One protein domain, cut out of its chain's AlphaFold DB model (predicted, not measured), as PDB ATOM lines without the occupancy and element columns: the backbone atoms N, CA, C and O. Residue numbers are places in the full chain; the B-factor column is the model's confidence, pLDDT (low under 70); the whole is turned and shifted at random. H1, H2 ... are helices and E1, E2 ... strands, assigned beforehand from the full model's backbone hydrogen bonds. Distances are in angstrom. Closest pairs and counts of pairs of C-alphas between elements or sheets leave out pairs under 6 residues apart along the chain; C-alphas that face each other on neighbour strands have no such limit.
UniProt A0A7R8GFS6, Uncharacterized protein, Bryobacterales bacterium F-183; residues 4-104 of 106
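This is residues 4 to 104 of the 106 residues of an uncharacterized protein of Bryobacterales bacterium F-183 (UniProt A0A7R8GFS6). A small sheet of three parallel strands, E1, E2 and E3, has helix H2 packed over one face, and the long helix H3 starts by the end of E1 and runs away as an arm; residues 95 to 104, of which 95 to 102 belong to H3, stick out of an otherwise compact body. The printed part has 101 residues, in the order E1 H1 E2 H2 E3 H3; the sheet runs E1 E2 E3. The class is mixed, helices and strands, with under half of the residues in named elements. The whole is compact, with a radius of gyration of the C-alphas of 14.0 A, and spans 50 by 24 by 24 A, the arm making the length.

Find C-alpha 16 at (-9.490, -16.417, 17.577); from there E1 runs 13.4 A to residue 20. E2, residues 40 to 44, covers 13.0 A, and E3, residues 69 to 71, 6.3 A. H1 is residues 27 to 33, 10.0 A, and H2 residues 54 to 62, 12.1 A. H3, residues 83 to 102, runs 28.9 A to C-alpha 102 at (13.520, -0.607, 48.195).

Look between E1 and E2, parallel at 24 degrees, for N 43 and O 18, 2.8 A apart; between E2 and E3, parallel at 33 degrees, N 42 and O 69 are 2.9 A apart, both pairs within hydrogen-bond range. E1, H1, E2 and E2, H2, E3 are strand-helix-strand units, parallel neighbour strands joined through a helix, with right-handed crossovers. H2 is on the sheet at a height of 7.7 A, along the strands; its closest C-alpha pair with E3 is Ala 62 and Val 70, 6.1 A. H1 only grazes the sheet, with residues 29 to 33, and H3 with residues 83 to 87; the closest C-alphas of E1 and H3 are Gly 20 and Thr 83, 4.6 A. Every O i to N i+4 pair is within hydrogen-bond range in H1, H2 and H3.

The C-alphas farthest apart, Glu 13 and Gly 104, are 50.7 A apart. The printed part has no cut, and the link from E3 to H3 is long. Look for pLDDT under 70 at residues 4, 8 to 9 and 102 to 104.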
ATOM      1  N   ARG A   4       2.318 -29.369  26.866       65.06
ATOM      2  CA  ARG A   4       3.199 -29.508  25.695       65.06
ATOM      3  C   ARG A   4       2.436 -29.827  24.415       65.06
ATOM      4  O   ARG A   4       2.881 -29.449  23.341       65.06
ATOM      5  N   THR A   5       1.278 -30.483  24.512       73.75
ATOM      6  CA  THR A   5       0.470 -30.869  23.342       73.75
ATOM      7  C   THR A   5      -0.184 -29.668  22.653       73.75
ATOM      8  O   THR A   5      -0.562 -29.771  21.493       73.75
ATOM      9  N   LYS A   6      -0.307 -28.520  23.330       74.75
ATOM     10  CA  LYS A   6      -0.916 -27.311  22.750       74.75
ATOM     11  C   LYS A   6       0.044 -26.482  21.893       74.75
ATOM     12  O   LYS A   6      -0.412 -25.619  21.148       74.75
ATOM     13  N   ILE A   7       1.355 -26.696  22.013       75.75
ATOM     14  CA  ILE A   7       2.365 -25.906  21.299       75.75
ATOM     15  C   ILE A   7       2.561 -26.495  19.901       75.75
ATOM     16  O   ILE A   7       2.897 -27.668  19.764       75.75
ATOM     17  N   GLY A   8       2.356 -25.682  18.861       68.31
ATOM     18  CA  GLY A   8       2.517 -26.114  17.468       68.31
ATOM     19  C   GLY A   8       1.422 -27.063  16.966       68.31
ATOM     20  O   GLY A   8       1.591 -27.686  15.920       68.31
ATOM     21  N   ALA A   9       0.307 -27.179  17.695       68.88
ATOM     22  CA  ALA A   9      -0.869 -27.898  17.224       68.88
ATOM     23  C   ALA A   9      -1.512 -27.178  16.024       68.88
ATOM     24  O   ALA A   9      -1.381 -25.962  15.872       68.88
ATOM     25  N   SER A  10      -2.223 -27.938  15.183       71.75
ATOM     26  CA  SER A  10      -2.994 -27.372  14.072       71.75
ATOM     27  C   SER A  10      -3.999 -26.351  14.600       71.75
ATOM     28  O   SER A  10      -4.772 -26.654  15.511       71.75
ATOM     29  N   LEU A  11      -4.000 -25.160  14.006       73.69
ATOM     30  CA  LEU A  11      -4.976 -24.120  14.302       73.69
ATOM     31  C   LEU A  11      -6.355 -24.550  13.760       73.69
ATOM     32  O   LEU A  11      -6.432 -24.936  12.591       73.69
ATOM     33  N   PRO A  12      -7.433 -24.508  14.561       77.31
ATOM     34  CA  PRO A  12      -8.795 -24.573  14.033       77.31
ATOM     35  C   PRO A  12      -9.050 -23.410  13.064       77.31
ATOM     36  O   PRO A  12      -8.614 -22.293  13.330       77.31
ATOM     37  N   GLU A  13      -9.755 -23.644  11.956       79.25
ATOM     38  CA  GLU A  13     -10.001 -22.606  10.934       79.25
ATOM     39  C   GLU A  13     -10.743 -21.369  11.477       79.25
ATOM     40  O   GLU A  13     -10.611 -20.279  10.928       79.25
ATOM     41  N   ASP A  14     -11.497 -21.531  12.564       89.56
ATOM     42  CA  ASP A  14     -12.304 -20.511  13.233       89.56
ATOM     43  C   ASP A  14     -11.678 -19.980  14.535       89.56
ATOM     44  O   ASP A  14     -12.344 -19.289  15.310       89.56
ATOM     45  N   ALA A  15     -10.411 -20.302  14.811       92.50
ATOM     46  CA  ALA A  15      -9.772 -19.892  16.052       92.50
ATOM     47  C   ALA A  15      -9.519 -18.384  16.118       92.50
ATOM     48  O   ALA A  15      -8.960 -17.778  15.206       92.50
ATOM     49  N   HIS A  16      -9.849 -17.793  17.265       96.12
ATOM     50  CA  HIS A  16      -9.490 -16.417  17.577       96.12
ATOM     51  C   HIS A  16      -8.016 -16.360  17.969       96.12
ATOM     52  O   HIS A  16      -7.591 -17.044  18.901       96.12
ATOM     53  N   VAL A  17      -7.227 -15.559  17.257       96.38
ATOM     54  CA  VAL A  17      -5.768 -15.487  17.426       96.38
ATOM     55  C   VAL A  17      -5.372 -14.179  18.098       96.38
ATOM     56  O   VAL A  17      -5.622 -13.099  17.563       96.38
ATOM     57  N   VAL A  18      -4.697 -14.281  19.241       97.62
ATOM     58  CA  VAL A  18      -4.149 -13.141  19.990       97.62
ATOM     59  C   VAL A  18      -2.624 -13.185  19.953       97.62
ATOM     60  O   VAL A  18      -2.033 -14.238  20.194       97.62
ATOM     61  N   ARG A  19      -1.970 -12.049  19.707       97.88
ATOM     62  CA  ARG A  19      -0.514 -11.896  19.834       97.88
ATOM     63  C   ARG A  19      -0.163 -11.080  21.074       97.88
ATOM     64  O   ARG A  19      -0.745 -10.027  21.306       97.88
ATOM     65  N   GLY A  20       0.836 -11.532  21.824       97.44
ATOM     66  CA  GLY A  20       1.402 -10.794  22.953       97.44
ATOM     67  C   GLY A  20       2.813 -11.266  23.285       97.44
ATOM     68  O   GLY A  20       3.290 -12.276  22.757       97.44
ATOM     69  N   TYR A  21       3.493 -10.539  24.166       97.38
ATOM     70  CA  TYR A  21       4.811 -10.939  24.655       97.38
ATOM     71  C   TYR A  21       4.689 -11.878  25.849       97.38
ATOM     72  O   TYR A  21       5.451 -12.836  25.944       97.38
ATOM     73  N   PHE A  22       3.737 -11.641  26.757       97.19
ATOM     74  CA  PHE A  22       3.566 -12.437  27.979       97.19
ATOM     75  C   PHE A  22       4.870 -12.590  28.788       97.19
ATOM     76  O   PHE A  22       5.199 -13.676  29.275       97.19
ATOM     77  N   ASP A  23       5.626 -11.496  28.914       95.75
ATOM     78  CA  ASP A  23       6.950 -11.446  29.537       95.75
ATOM     79  C   ASP A  23       7.003 -10.440  30.704       95.75
ATOM     80  O   ASP A  23       7.321  -9.274  30.484       95.75
ATOM     81  N   PRO A  24       6.695 -10.850  31.948       95.31
ATOM     82  CA  PRO A  24       6.186 -12.163  32.350       95.31
ATOM     83  C   PRO A  24       4.677 -12.327  32.075       95.31
ATOM     84  O   PRO A  24       3.950 -11.364  31.824       95.31
ATOM     85  N   LEU A  25       4.164 -13.560  32.167       96.44
ATOM     86  CA  LEU A  25       2.723 -13.817  32.106       96.44
ATOM     87  C   LEU A  25       2.046 -13.311  33.392       96.44
ATOM     88  O   LEU A  25       2.086 -13.967  34.432       96.44
ATOM     89  N   LEU A  26       1.413 -12.141  33.317       95.81
ATOM     90  CA  LEU A  26       0.680 -11.535  34.425       95.81
ATOM     91  C   LEU A  26      -0.723 -12.136  34.583       95.81
ATOM     92  O   LEU A  26      -1.353 -12.589  33.626       95.81
ATOM     93  N   ALA A  27      -1.266 -12.055  35.800       95.25
ATOM     94  CA  ALA A  27      -2.634 -12.492  36.088       95.25
ATOM     95  C   ALA A  27      -3.687 -11.732  35.259       95.25
ATOM     96  O   ALA A  27      -4.754 -12.266  34.962       95.25
ATOM     97  N   GLU A  28      -3.395 -10.487  34.879       94.69
ATOM     98  CA  GLU A  28      -4.252  -9.706  33.991       94.69
ATOM     99  C   GLU A  28      -4.317 -10.286  32.578       94.69
ATOM    100  O   GLU A  28      -5.415 -10.398  32.037       94.69
ATOM    101  N   HIS A  29      -3.195 -10.754  32.025       97.00
ATOM    102  CA  HIS A  29      -3.183 -11.437  30.729       97.00
ATOM    103  C   HIS A  29      -4.086 -12.672  30.763       97.00
ATOM    104  O   HIS A  29      -4.920 -12.847  29.881       97.00
ATOM    105  N   ALA A  30      -3.990 -13.493  31.816       96.56
ATOM    106  CA  ALA A  30      -4.835 -14.678  31.965       96.56
ATOM    107  C   ALA A  30      -6.332 -14.327  32.031       96.56
ATOM    108  O   ALA A  30      -7.152 -15.004  31.410       96.56
ATOM    109  N   ARG A  31      -6.695 -13.247  32.740       97.31
ATOM    110  CA  ARG A  31      -8.081 -12.752  32.789       97.31
ATOM    111  C   ARG A  31      -8.559 -12.262  31.425       97.31
ATOM    112  O   ARG A  31      -9.660 -12.621  31.031       97.31
ATOM    113  N   ARG A  32      -7.741 -11.492  30.701       97.12
ATOM    114  CA  ARG A  32      -8.070 -11.004  29.351       97.12
ATOM    115  C   ARG A  32      -8.246 -12.165  28.373       97.12
ATOM    116  O   ARG A  32      -9.289 -12.259  27.738       97.12
ATOM    117  N   LEU A  33      -7.302 -13.108  28.336       97.38
ATOM    118  CA  LEU A  33      -7.393 -14.311  27.500       97.38
ATOM    119  C   LEU A  33      -8.652 -15.138  27.801       97.38
ATOM    120  O   LEU A  33      -9.282 -15.651  26.886       97.38
ATOM    121  N   ALA A  34      -9.067 -15.240  29.067       97.06
ATOM    122  CA  ALA A  34     -10.292 -15.952  29.438       97.06
ATOM    123  C   ALA A  34     -11.588 -15.300  28.915       97.06
ATOM    124  O   ALA A  34     -12.629 -15.954  28.924       97.06
ATOM    125  N   THR A  35     -11.539 -14.039  28.472       97.19
ATOM    126  CA  THR A  35     -12.687 -13.332  27.873       97.19
ATOM    127  C   THR A  35     -12.730 -13.411  26.347       97.19
ATOM    128  O   THR A  35     -13.741 -13.039  25.755       97.19
ATOM    129  N   CYS A  36     -11.665 -13.899  25.704       96.75
ATOM    130  CA  CYS A  36     -11.606 -14.017  24.251       96.75
ATOM    131  C   CYS A  36     -12.538 -15.130  23.727       96.75
ATOM    132  O   CYS A  36     -12.782 -16.120  24.430       96.75
ATOM    133  N   PRO A  37     -13.028 -15.012  22.477       96.25
ATOM    134  CA  PRO A  37     -13.759 -16.085  21.812       96.25
ATOM    135  C   PRO A  37     -12.950 -17.387  21.745       96.25
ATOM    136  O   PRO A  37     -11.720 -17.372  21.685       96.25
ATOM    137  N   ARG A  38     -13.660 -18.519  21.744       93.75
ATOM    138  CA  ARG A  38     -13.080 -19.861  21.615       93.75
ATOM    139  C   ARG A  38     -13.444 -20.467  20.250       93.75
ATOM    140  O   ARG A  38     -14.569 -20.224  19.815       93.75
ATOM    141  N   PRO A  39     -12.573 -21.296  19.638       94.38
ATOM    142  CA  PRO A  39     -11.270 -21.735  20.157       94.38
ATOM    143  C   PRO A  39     -10.221 -20.612  20.154       94.38
ATOM    144  O   PRO A  39     -10.196 -19.788  19.249       94.38
ATOM    145  N   LEU A  40      -9.381 -20.554  21.191       96.19
ATOM    146  CA  LEU A  40      -8.401 -19.482  21.391       96.19
ATOM    147  C   LEU A  40      -6.986 -19.967  21.077       96.19
ATOM    148  O   LEU A  40      -6.472 -20.888  21.723       96.19
ATOM    149  N   ALA A  41      -6.330 -19.283  20.148       96.00
ATOM    150  CA  ALA A  41      -4.926 -19.472  19.838       96.00
ATOM    151  C   ALA A  41      -4.095 -18.252  20.234       96.00
ATOM    152  O   ALA A  41      -4.532 -17.109  20.111       96.00
ATOM    153  N   VAL A  42      -2.874 -18.499  20.702       97.00
ATOM    154  CA  VAL A  42      -1.978 -17.435  21.161       97.00
ATOM    155  C   VAL A  42      -0.643 -17.497  20.433       97.00
ATOM    156  O   VAL A  42       0.017 -18.536  20.400       97.00
ATOM    157  N   ILE A  43      -0.224 -16.360  19.889       96.94
ATOM    158  CA  ILE A  43       1.128 -16.124  19.393       96.94
ATOM    159  C   ILE A  43       1.928 -15.473  20.518       96.94
ATOM    160  O   ILE A  43       1.587 -14.391  20.998       96.94
ATOM    161  N   VAL A  44       3.017 -16.126  20.909       96.81
ATOM    162  CA  VAL A  44       3.990 -15.569  21.850       96.81
ATOM    163  C   VAL A  44       5.129 -14.957  21.043       96.81
ATOM    164  O   VAL A  44       5.941 -15.692  20.472       96.81
ATOM    165  N   ALA A  45       5.141 -13.629  20.971       96.06
ATOM    166  CA  ALA A  45       6.133 -12.837  20.247       96.06
ATOM    167  C   ALA A  45       7.396 -12.596  21.088       96.06
ATOM    168  O   ALA A  45       7.354 -12.731  22.317       96.06
ATOM    169  N   ASP A  46       8.509 -12.220  20.461       94.25
ATOM    170  CA  ASP A  46       9.732 -11.850  21.184       94.25
ATOM    171  C   ASP A  46       9.803 -10.339  21.473       94.25
ATOM    172  O   ASP A  46       9.799  -9.527  20.547       94.25
ATOM    173  N   PRO A  47       9.871  -9.921  22.757       93.25
ATOM    174  CA  PRO A  47      10.066  -8.516  23.092       93.25
ATOM    175  C   PRO A  47      11.523  -8.086  22.838       93.25
ATOM    176  O   PRO A  47      12.423  -8.927  22.830       93.25
ATOM    177  N   PRO A  48      11.809  -6.772  22.742       90.31
ATOM    178  CA  PRO A  48      13.166  -6.270  22.487       90.31
ATOM    179  C   PRO A  48      14.233  -6.673  23.522       90.31
ATOM    180  O   PRO A  48      15.412  -6.733  23.191       90.31
ATOM    181  N   SER A  49      13.844  -6.919  24.779       91.56
ATOM    182  CA  SER A  49      14.759  -7.291  25.871       91.56
ATOM    183  C   SER A  49      14.097  -8.299  26.825       91.56
ATOM    184  O   SER A  49      13.657  -7.903  27.909       91.56
ATOM    185  N   PRO A  50      13.969  -9.582  26.444       93.81
ATOM    186  CA  PRO A  50      13.164 -10.567  27.172       93.81
ATOM    187  C   PRO A  50      13.700 -10.872  28.580       93.81
ATOM    188  O   PRO A  50      14.898 -11.079  28.755       93.81
ATOM    189  N   LEU A  51      12.808 -10.937  29.577       93.56
ATOM    190  CA  LEU A  51      13.119 -11.440  30.924       93.56
ATOM    191  C   LEU A  51      13.100 -12.968  30.954       93.56
ATOM    192  O   LEU A  51      13.929 -13.591  31.615       93.56
ATOM    193  N   LEU A  52      12.140 -13.569  30.248       94.06
ATOM    194  CA  LEU A  52      11.977 -15.010  30.133       94.06
ATOM    195  C   LEU A  52      12.206 -15.482  28.689       94.06
ATOM    196  O   LEU A  52      11.716 -14.850  27.742       94.06
ATOM    197  N   PRO A  53      12.859 -16.647  28.497       95.31
ATOM    198  CA  PRO A  53      12.930 -17.292  27.192       95.31
ATOM    199  C   PRO A  53      11.534 -17.503  26.594       95.31
ATOM    200  O   PRO A  53      10.586 -17.829  27.316       95.31
ATOM    201  N   ARG A  54      11.410 -17.370  25.268       94.62
ATOM    202  CA  ARG A  54      10.141 -17.554  24.543       94.62
ATOM    203  C   ARG A  54       9.458 -18.874  24.869       94.62
ATOM    204  O   ARG A  54       8.268 -18.885  25.163       94.62
ATOM    205  N   GLU A  55      10.225 -19.957  24.906       93.69
ATOM    206  CA  GLU A  55       9.716 -21.290  25.231       93.69
ATOM    207  C   GLU A  55       9.080 -21.344  26.628       93.69
ATOM    208  O   GLU A  55       7.995 -21.898  26.801       93.69
ATOM    209  N   ALA A  56       9.696 -20.702  27.627       95.25
ATOM    210  CA  ALA A  56       9.130 -20.634  28.972       95.25
ATOM    211  C   ALA A  56       7.780 -19.898  28.967       95.25
ATOM    212  O   ALA A  56       6.819 -20.358  29.583       95.25
ATOM    213  N   ARG A  57       7.677 -18.795  28.220       96.19
ATOM    214  CA  ARG A  57       6.427 -18.031  28.065       96.19
ATOM    215  C   ARG A  57       5.359 -18.830  27.318       96.19
ATOM    216  O   ARG A  57       4.216 -18.868  27.762       96.19
ATOM    217  N   GLN A  58       5.730 -19.538  26.252       95.69
ATOM    218  CA  GLN A  58       4.838 -20.449  25.527       95.69
ATOM    219  C   GLN A  58       4.281 -21.545  26.437       95.69
ATOM    220  O   GLN A  58       3.080 -21.801  26.406       95.69
ATOM    221  N   LEU A  59       5.117 -22.149  27.285       95.44
ATOM    222  CA  LEU A  59       4.680 -23.157  28.254       95.44
ATOM    223  C   LEU A  59       3.719 -22.578  29.300       95.44
ATOM    224  O   LEU A  59       2.709 -23.209  29.610       95.44
ATOM    225  N   LEU A  60       4.000 -21.377  29.818       96.12
ATOM    226  CA  LEU A  60       3.124 -20.687  30.770       96.12
ATOM    227  C   LEU A  60       1.756 -20.368  30.152       96.12
ATOM    228  O   LEU A  60       0.726 -20.620  30.776       96.12
ATOM    229  N   VAL A  61       1.736 -19.865  28.918       96.62
ATOM    230  CA  VAL A  61       0.500 -19.576  28.174       96.62
ATOM    231  C   VAL A  61      -0.260 -20.867  27.855       96.62
ATOM    232  O   VAL A  61      -1.465 -20.940  28.088       96.62
ATOM    233  N   ALA A  62       0.422 -21.918  27.395       95.56
ATOM    234  CA  ALA A  62      -0.192 -23.214  27.100       95.56
ATOM    235  C   ALA A  62      -0.797 -23.884  28.350       95.56
ATOM    236  O   ALA A  62      -1.793 -24.611  28.263       95.56
ATOM    237  N   ALA A  63      -0.224 -23.630  29.529       95.19
ATOM    238  CA  ALA A  63      -0.753 -24.122  30.795       95.19
ATOM    239  C   ALA A  63      -2.095 -23.475  31.188       95.19
ATOM    240  O   ALA A  63      -2.805 -24.029  32.030       95.19
ATOM    241  N   LEU A  64      -2.489 -22.351  30.575       95.88
ATOM    242  CA  LEU A  64      -3.793 -21.743  30.818       95.88
ATOM    243  C   LEU A  64      -4.923 -22.637  30.291       95.88
ATOM    244  O   LEU A  64      -4.890 -23.139  29.165       95.88
ATOM    245  N   GLY A  65      -5.967 -22.812  31.103       94.38
ATOM    246  CA  GLY A  65      -7.133 -23.625  30.741       94.38
ATOM    247  C   GLY A  65      -7.971 -23.036  29.600       94.38
ATOM    248  O   GLY A  65      -8.621 -23.790  28.886       94.38
ATOM    249  N   CYS A  66      -7.933 -21.713  29.412       94.94
ATOM    250  CA  CYS A  66      -8.667 -21.005  28.360       94.94
ATOM    251  C   CYS A  66      -7.935 -20.945  27.011       94.94
ATOM    252  O   CYS A  66      -8.543 -20.527  26.032       94.94
ATOM    253  N   VAL A  67      -6.664 -21.350  26.942       95.75
ATOM    254  CA  VAL A  67      -5.884 -21.363  25.696       95.75
ATOM    255  C   VAL A  67      -5.941 -22.756  25.088       95.75
ATOM    256  O   VAL A  67      -5.625 -23.739  25.762       95.75
ATOM    257  N   ASP A  68      -6.326 -22.843  23.820       94.25
ATOM    258  CA  ASP A  68      -6.436 -24.105  23.089       94.25
ATOM    259  C   ASP A  68      -5.140 -24.447  22.359       94.25
ATOM    260  O   ASP A  68      -4.684 -25.590  22.420       94.25
ATOM    261  N   VAL A  69      -4.515 -23.447  21.731       94.19
ATOM    262  CA  VAL A  69      -3.303 -23.616  20.921       94.19
ATOM    263  C   VAL A  69      -2.316 -22.481  21.190       94.19
ATOM    264  O   VAL A  69      -2.699 -21.322  21.329       94.19
ATOM    265  N   VAL A  70      -1.024 -22.801  21.230       95.06
ATOM    266  CA  VAL A  70       0.054 -21.807  21.165       95.06
ATOM    267  C   VAL A  70       0.788 -21.987  19.846       95.06
ATOM    268  O   VAL A  70       1.327 -23.060  19.566       95.06
ATOM    269  N   LEU A  71       0.798 -20.942  19.025       91.62
ATOM    270  CA  LEU A  71       1.392 -20.986  17.696       91.62
ATOM    271  C   LEU A  71       2.918 -20.893  17.773       91.62
ATOM    272  O   LEU A  71       3.485 -20.060  18.486       91.62
ATOM    273  N   ALA A  72       3.585 -21.777  17.025       85.31
ATOM    274  CA  ALA A  72       5.039 -21.779  16.896       85.31
ATOM    275  C   ALA A  72       5.524 -20.661  15.960       85.31
ATOM    276  O   ALA A  72       6.553 -20.036  16.231       85.31
ATOM    277  N   ASP A  73       4.759 -20.396  14.899       86.56
ATOM    278  CA  ASP A  73       5.025 -19.320  13.951       86.56
ATOM    279  C   ASP A  73       4.566 -17.973  14.518       86.56
ATOM    280  O   ASP A  73       3.388 -17.760  14.806       86.56
ATOM    281  N   GLU A  74       5.521 -17.064  14.686       85.69
ATOM    282  CA  GLU A  74       5.255 -15.704  15.138       85.69
ATOM    283  C   GLU A  74       4.658 -14.833  14.031       85.69
ATOM    284  O   GLU A  74       3.914 -13.903  14.337       85.69
ATOM    285  N   ALA A  75       4.918 -15.149  12.758       84.00
ATOM    286  CA  ALA A  75       4.446 -14.382  11.609       84.00
ATOM    287  C   ALA A  75       2.968 -14.633  11.269       84.00
ATOM    288  O   ALA A  75       2.409 -13.928  10.424       84.00
ATOM    289  N   ALA A  76       2.320 -15.592  11.939       86.56
ATOM    290  CA  ALA A  76       0.900 -15.861  11.778       86.56
ATOM    291  C   ALA A  76       0.051 -14.596  12.009       86.56
ATOM    292  O   ALA A  76       0.389 -13.717  12.809       86.56
ATOM    293  N   HIS A  77      -1.062 -14.490  11.284       90.12
ATOM    294  CA  HIS A  77      -1.972 -13.362  11.427       90.12
ATOM    295  C   HIS A  77      -2.691 -13.421  12.781       90.12
ATOM    296  O   HIS A  77      -3.206 -14.469  13.168       90.12
ATOM    297  N   ALA A  78      -2.734 -12.288  13.481       93.31
ATOM    298  CA  ALA A  78      -3.457 -12.137  14.735       93.31
ATOM    299  C   ALA A  78      -4.708 -11.284  14.517       93.31
ATOM    300  O   ALA A  78      -4.646 -10.255  13.843       93.31
ATOM    301  N   HIS A  79      -5.819 -11.687  15.129       95.81
ATOM    302  CA  HIS A  79      -7.035 -10.877  15.193       95.81
ATOM    303  C   HIS A  79      -6.866  -9.714  16.178       95.81
ATOM    304  O   HIS A  79      -7.409  -8.634  15.957       95.81
ATOM    305  N   GLU A  80      -6.084  -9.924  17.242       96.31
ATOM    306  CA  GLU A  80      -5.714  -8.892  18.209       96.31
ATOM    307  C   GLU A  80      -4.207  -8.900  18.476       96.31
ATOM    308  O   GLU A  80      -3.618  -9.955  18.718       96.31
ATOM    309  N   ASP A  81      -3.593  -7.718  18.486       96.44
ATOM    310  CA  ASP A  81      -2.181  -7.533  18.829       96.44
ATOM    311  C   ASP A  81      -2.059  -6.712  20.120       96.44
ATOM    312  O   ASP A  81      -2.447  -5.544  20.179       96.44
ATOM    313  N   TRP A  82      -1.565  -7.349  21.179       97.12
ATOM    314  CA  TRP A  82      -1.410  -6.768  22.512       97.12
ATOM    315  C   TRP A  82       0.036  -6.396  22.837       97.12
ATOM    316  O   TRP A  82       0.288  -5.919  23.942       97.12
ATOM    317  N   THR A  83       0.984  -6.573  21.909       95.38
ATOM    318  CA  THR A  83       2.429  -6.393  22.152       95.38
ATOM    319  C   THR A  83       2.777  -5.056  22.812       95.38
ATOM    320  O   THR A  83       3.541  -5.032  23.778       95.38
ATOM    321  N   ALA A  84       2.177  -3.952  22.360       93.06
ATOM    322  CA  ALA A  84       2.372  -2.637  22.972       93.06
ATOM    323  C   ALA A  84       1.858  -2.588  24.422       93.06
ATOM    324  O   ALA A  84       2.596  -2.195  25.324       93.06
ATOM    325  N   SER A  85       0.625  -3.056  24.664       93.06
ATOM    326  CA  SER A  85       0.039  -3.065  26.011       93.06
ATOM    327  C   SER A  85       0.782  -3.999  26.971       93.06
ATOM    328  O   SER A  85       0.999  -3.638  28.122       93.06
ATOM    329  N   ASP A  86       1.246  -5.158  26.495       93.12
ATOM    330  CA  ASP A  86       2.050  -6.101  27.279       93.12
ATOM    331  C   ASP A  86       3.379  -5.469  27.703       93.12
ATOM    332  O   ASP A  86       3.819  -5.641  28.842       93.12
ATOM    333  N   PHE A  87       4.024  -4.727  26.794       91.88
ATOM    334  CA  PHE A  87       5.274  -4.034  27.090       91.88
ATOM    335  C   PHE A  87       5.075  -2.953  28.158       91.88
ATOM    336  O   PHE A  87       5.850  -2.874  29.110       91.88
ATOM    337  N   GLU A  88       4.002  -2.168  28.063       92.62
ATOM    338  CA  GLU A  88       3.649  -1.178  29.085       92.62
ATOM    339  C   GLU A  88       3.339  -1.831  30.440       92.62
ATOM    340  O   GLU A  88       3.888  -1.416  31.466       92.62
ATOM    341  N   SER A  89       2.518  -2.885  30.460       90.62
ATOM    342  CA  SER A  89       2.201  -3.635  31.680       90.62
ATOM    343  C   SER A  89       3.450  -4.240  32.323       90.62
ATOM    344  O   SER A  89       3.588  -4.215  33.549       90.62
ATOM    345  N   ARG A  90       4.396  -4.733  31.516       91.44
ATOM    346  CA  ARG A  90       5.697  -5.206  31.999       91.44
ATOM    347  C   ARG A  90       6.479  -4.087  32.688       91.44
ATOM    348  O   ARG A  90       6.944  -4.296  33.806       91.44
ATOM    349  N   LEU A  91       6.614  -2.915  32.064       91.88
ATOM    350  CA  LEU A  91       7.348  -1.787  32.657       91.88
ATOM    351  C   LEU A  91       6.740  -1.361  34.000       91.88
ATOM    352  O   LEU A  91       7.458  -1.113  34.971       91.88
ATOM    353  N   GLN A  92       5.408  -1.327  34.083       91.06
ATOM    354  CA  GLN A  92       4.700  -1.031  35.328       91.06
ATOM    355  C   GLN A  92       4.956  -2.096  36.403       91.06
ATOM    356  O   GLN A  92       5.182  -1.761  37.569       91.06
ATOM    357  N   PHE A  93       4.953  -3.377  36.021       90.62
ATOM    358  CA  PHE A  93       5.248  -4.479  36.932       90.62
ATOM    359  C   PHE A  93       6.684  -4.412  37.464       90.62
ATOM    360  O   PHE A  93       6.892  -4.525  38.673       90.62
ATOM    361  N   GLU A  94       7.669  -4.164  36.596       91.00
ATOM    362  CA  GLU A  94       9.062  -3.979  37.007       91.00
ATOM    363  C   GLU A  94       9.193  -2.818  38.001       91.00
ATOM    364  O   GLU A  94       9.765  -3.001  39.078       91.00
ATOM    365  N   ALA A  95       8.618  -1.650  37.699       90.44
ATOM    366  CA  ALA A  95       8.649  -0.498  38.601       90.44
ATOM    367  C   ALA A  95       8.024  -0.823  39.973       90.44
ATOM    368  O   ALA A  95       8.578  -0.475  41.019       90.44
ATOM    369  N   HIS A  96       6.900  -1.547  39.985       88.25
ATOM    370  CA  HIS A  96       6.250  -1.989  41.217       88.25
ATOM    371  C   HIS A  96       7.146  -2.914  42.057       88.25
ATOM    372  O   HIS A  96       7.249  -2.731  43.273       88.25
ATOM    373  N   VAL A  97       7.817  -3.887  41.432       89.19
ATOM    374  CA  VAL A  97       8.718  -4.821  42.127       89.19
ATOM    375  C   VAL A  97       9.918  -4.087  42.731       89.19
ATOM    376  O   VAL A  97      10.205  -4.285  43.912       89.19
ATOM    377  N   HIS A  98      10.559  -3.187  41.979       85.94
ATOM    378  CA  HIS A  98      11.704  -2.411  42.473       85.94
ATOM    379  C   HIS A  98      11.333  -1.529  43.678       85.94
ATOM    380  O   HIS A  98      12.056  -1.495  44.679       85.94
ATOM    381  N   ASN A  99      10.164  -0.880  43.634       85.69
ATOM    382  CA  ASN A  99       9.667  -0.056  44.742       85.69
ATOM    383  C   ASN A  99       9.376  -0.882  46.005       85.69
ATOM    384  O   ASN A  99       9.616  -0.427  47.128       85.69
ATOM    385  N   ARG A 100       8.901  -2.121  45.838       78.94
ATOM    386  CA  ARG A 100       8.703  -3.047  46.959       78.94
ATOM    387  C   ARG A 100      10.021  -3.478  47.592       78.94
ATOM    388  O   ARG A 100      10.102  -3.524  48.815       78.94
ATOM    389  N   THR A 101      11.044  -3.771  46.790       72.75
ATOM    390  CA  THR A 101      12.358  -4.174  47.314       72.75
ATOM    391  C   THR A 101      13.086  -3.030  48.020       72.75
ATOM    392  O   THR A 101      13.734  -3.272  49.032       72.75
ATOM    393  N   ALA A 102      12.911  -1.784  47.567       61.94
ATOM    394  CA  ALA A 102      13.520  -0.607  48.195       61.94
ATOM    395  C   ALA A 102      12.939  -0.276  49.585       61.94
ATOM    396  O   ALA A 102      13.618   0.318  50.416       61.94
ATOM    397  N   THR A 103      11.696  -0.682  49.856       58.66
ATOM    398  CA  THR A 103      11.027  -0.460  51.154       58.66
ATOM    399  C   THR A 103      11.306  -1.599  52.152       58.66
ATOM    400  O   THR A 103      10.946  -1.505  53.322       58.66
ATOM    401  N   GLY A 104      11.942  -2.688  51.702       54.97
ATOM    402  CA  GLY A 104      12.205  -3.902  52.480       54.97
ATOM    403  C   GLY A 104      13.653  -4.086  52.948       54.97
ATOM    404  O   GLY A 104      13.993  -5.186  53.380       54.97
TER     405      GLY A 104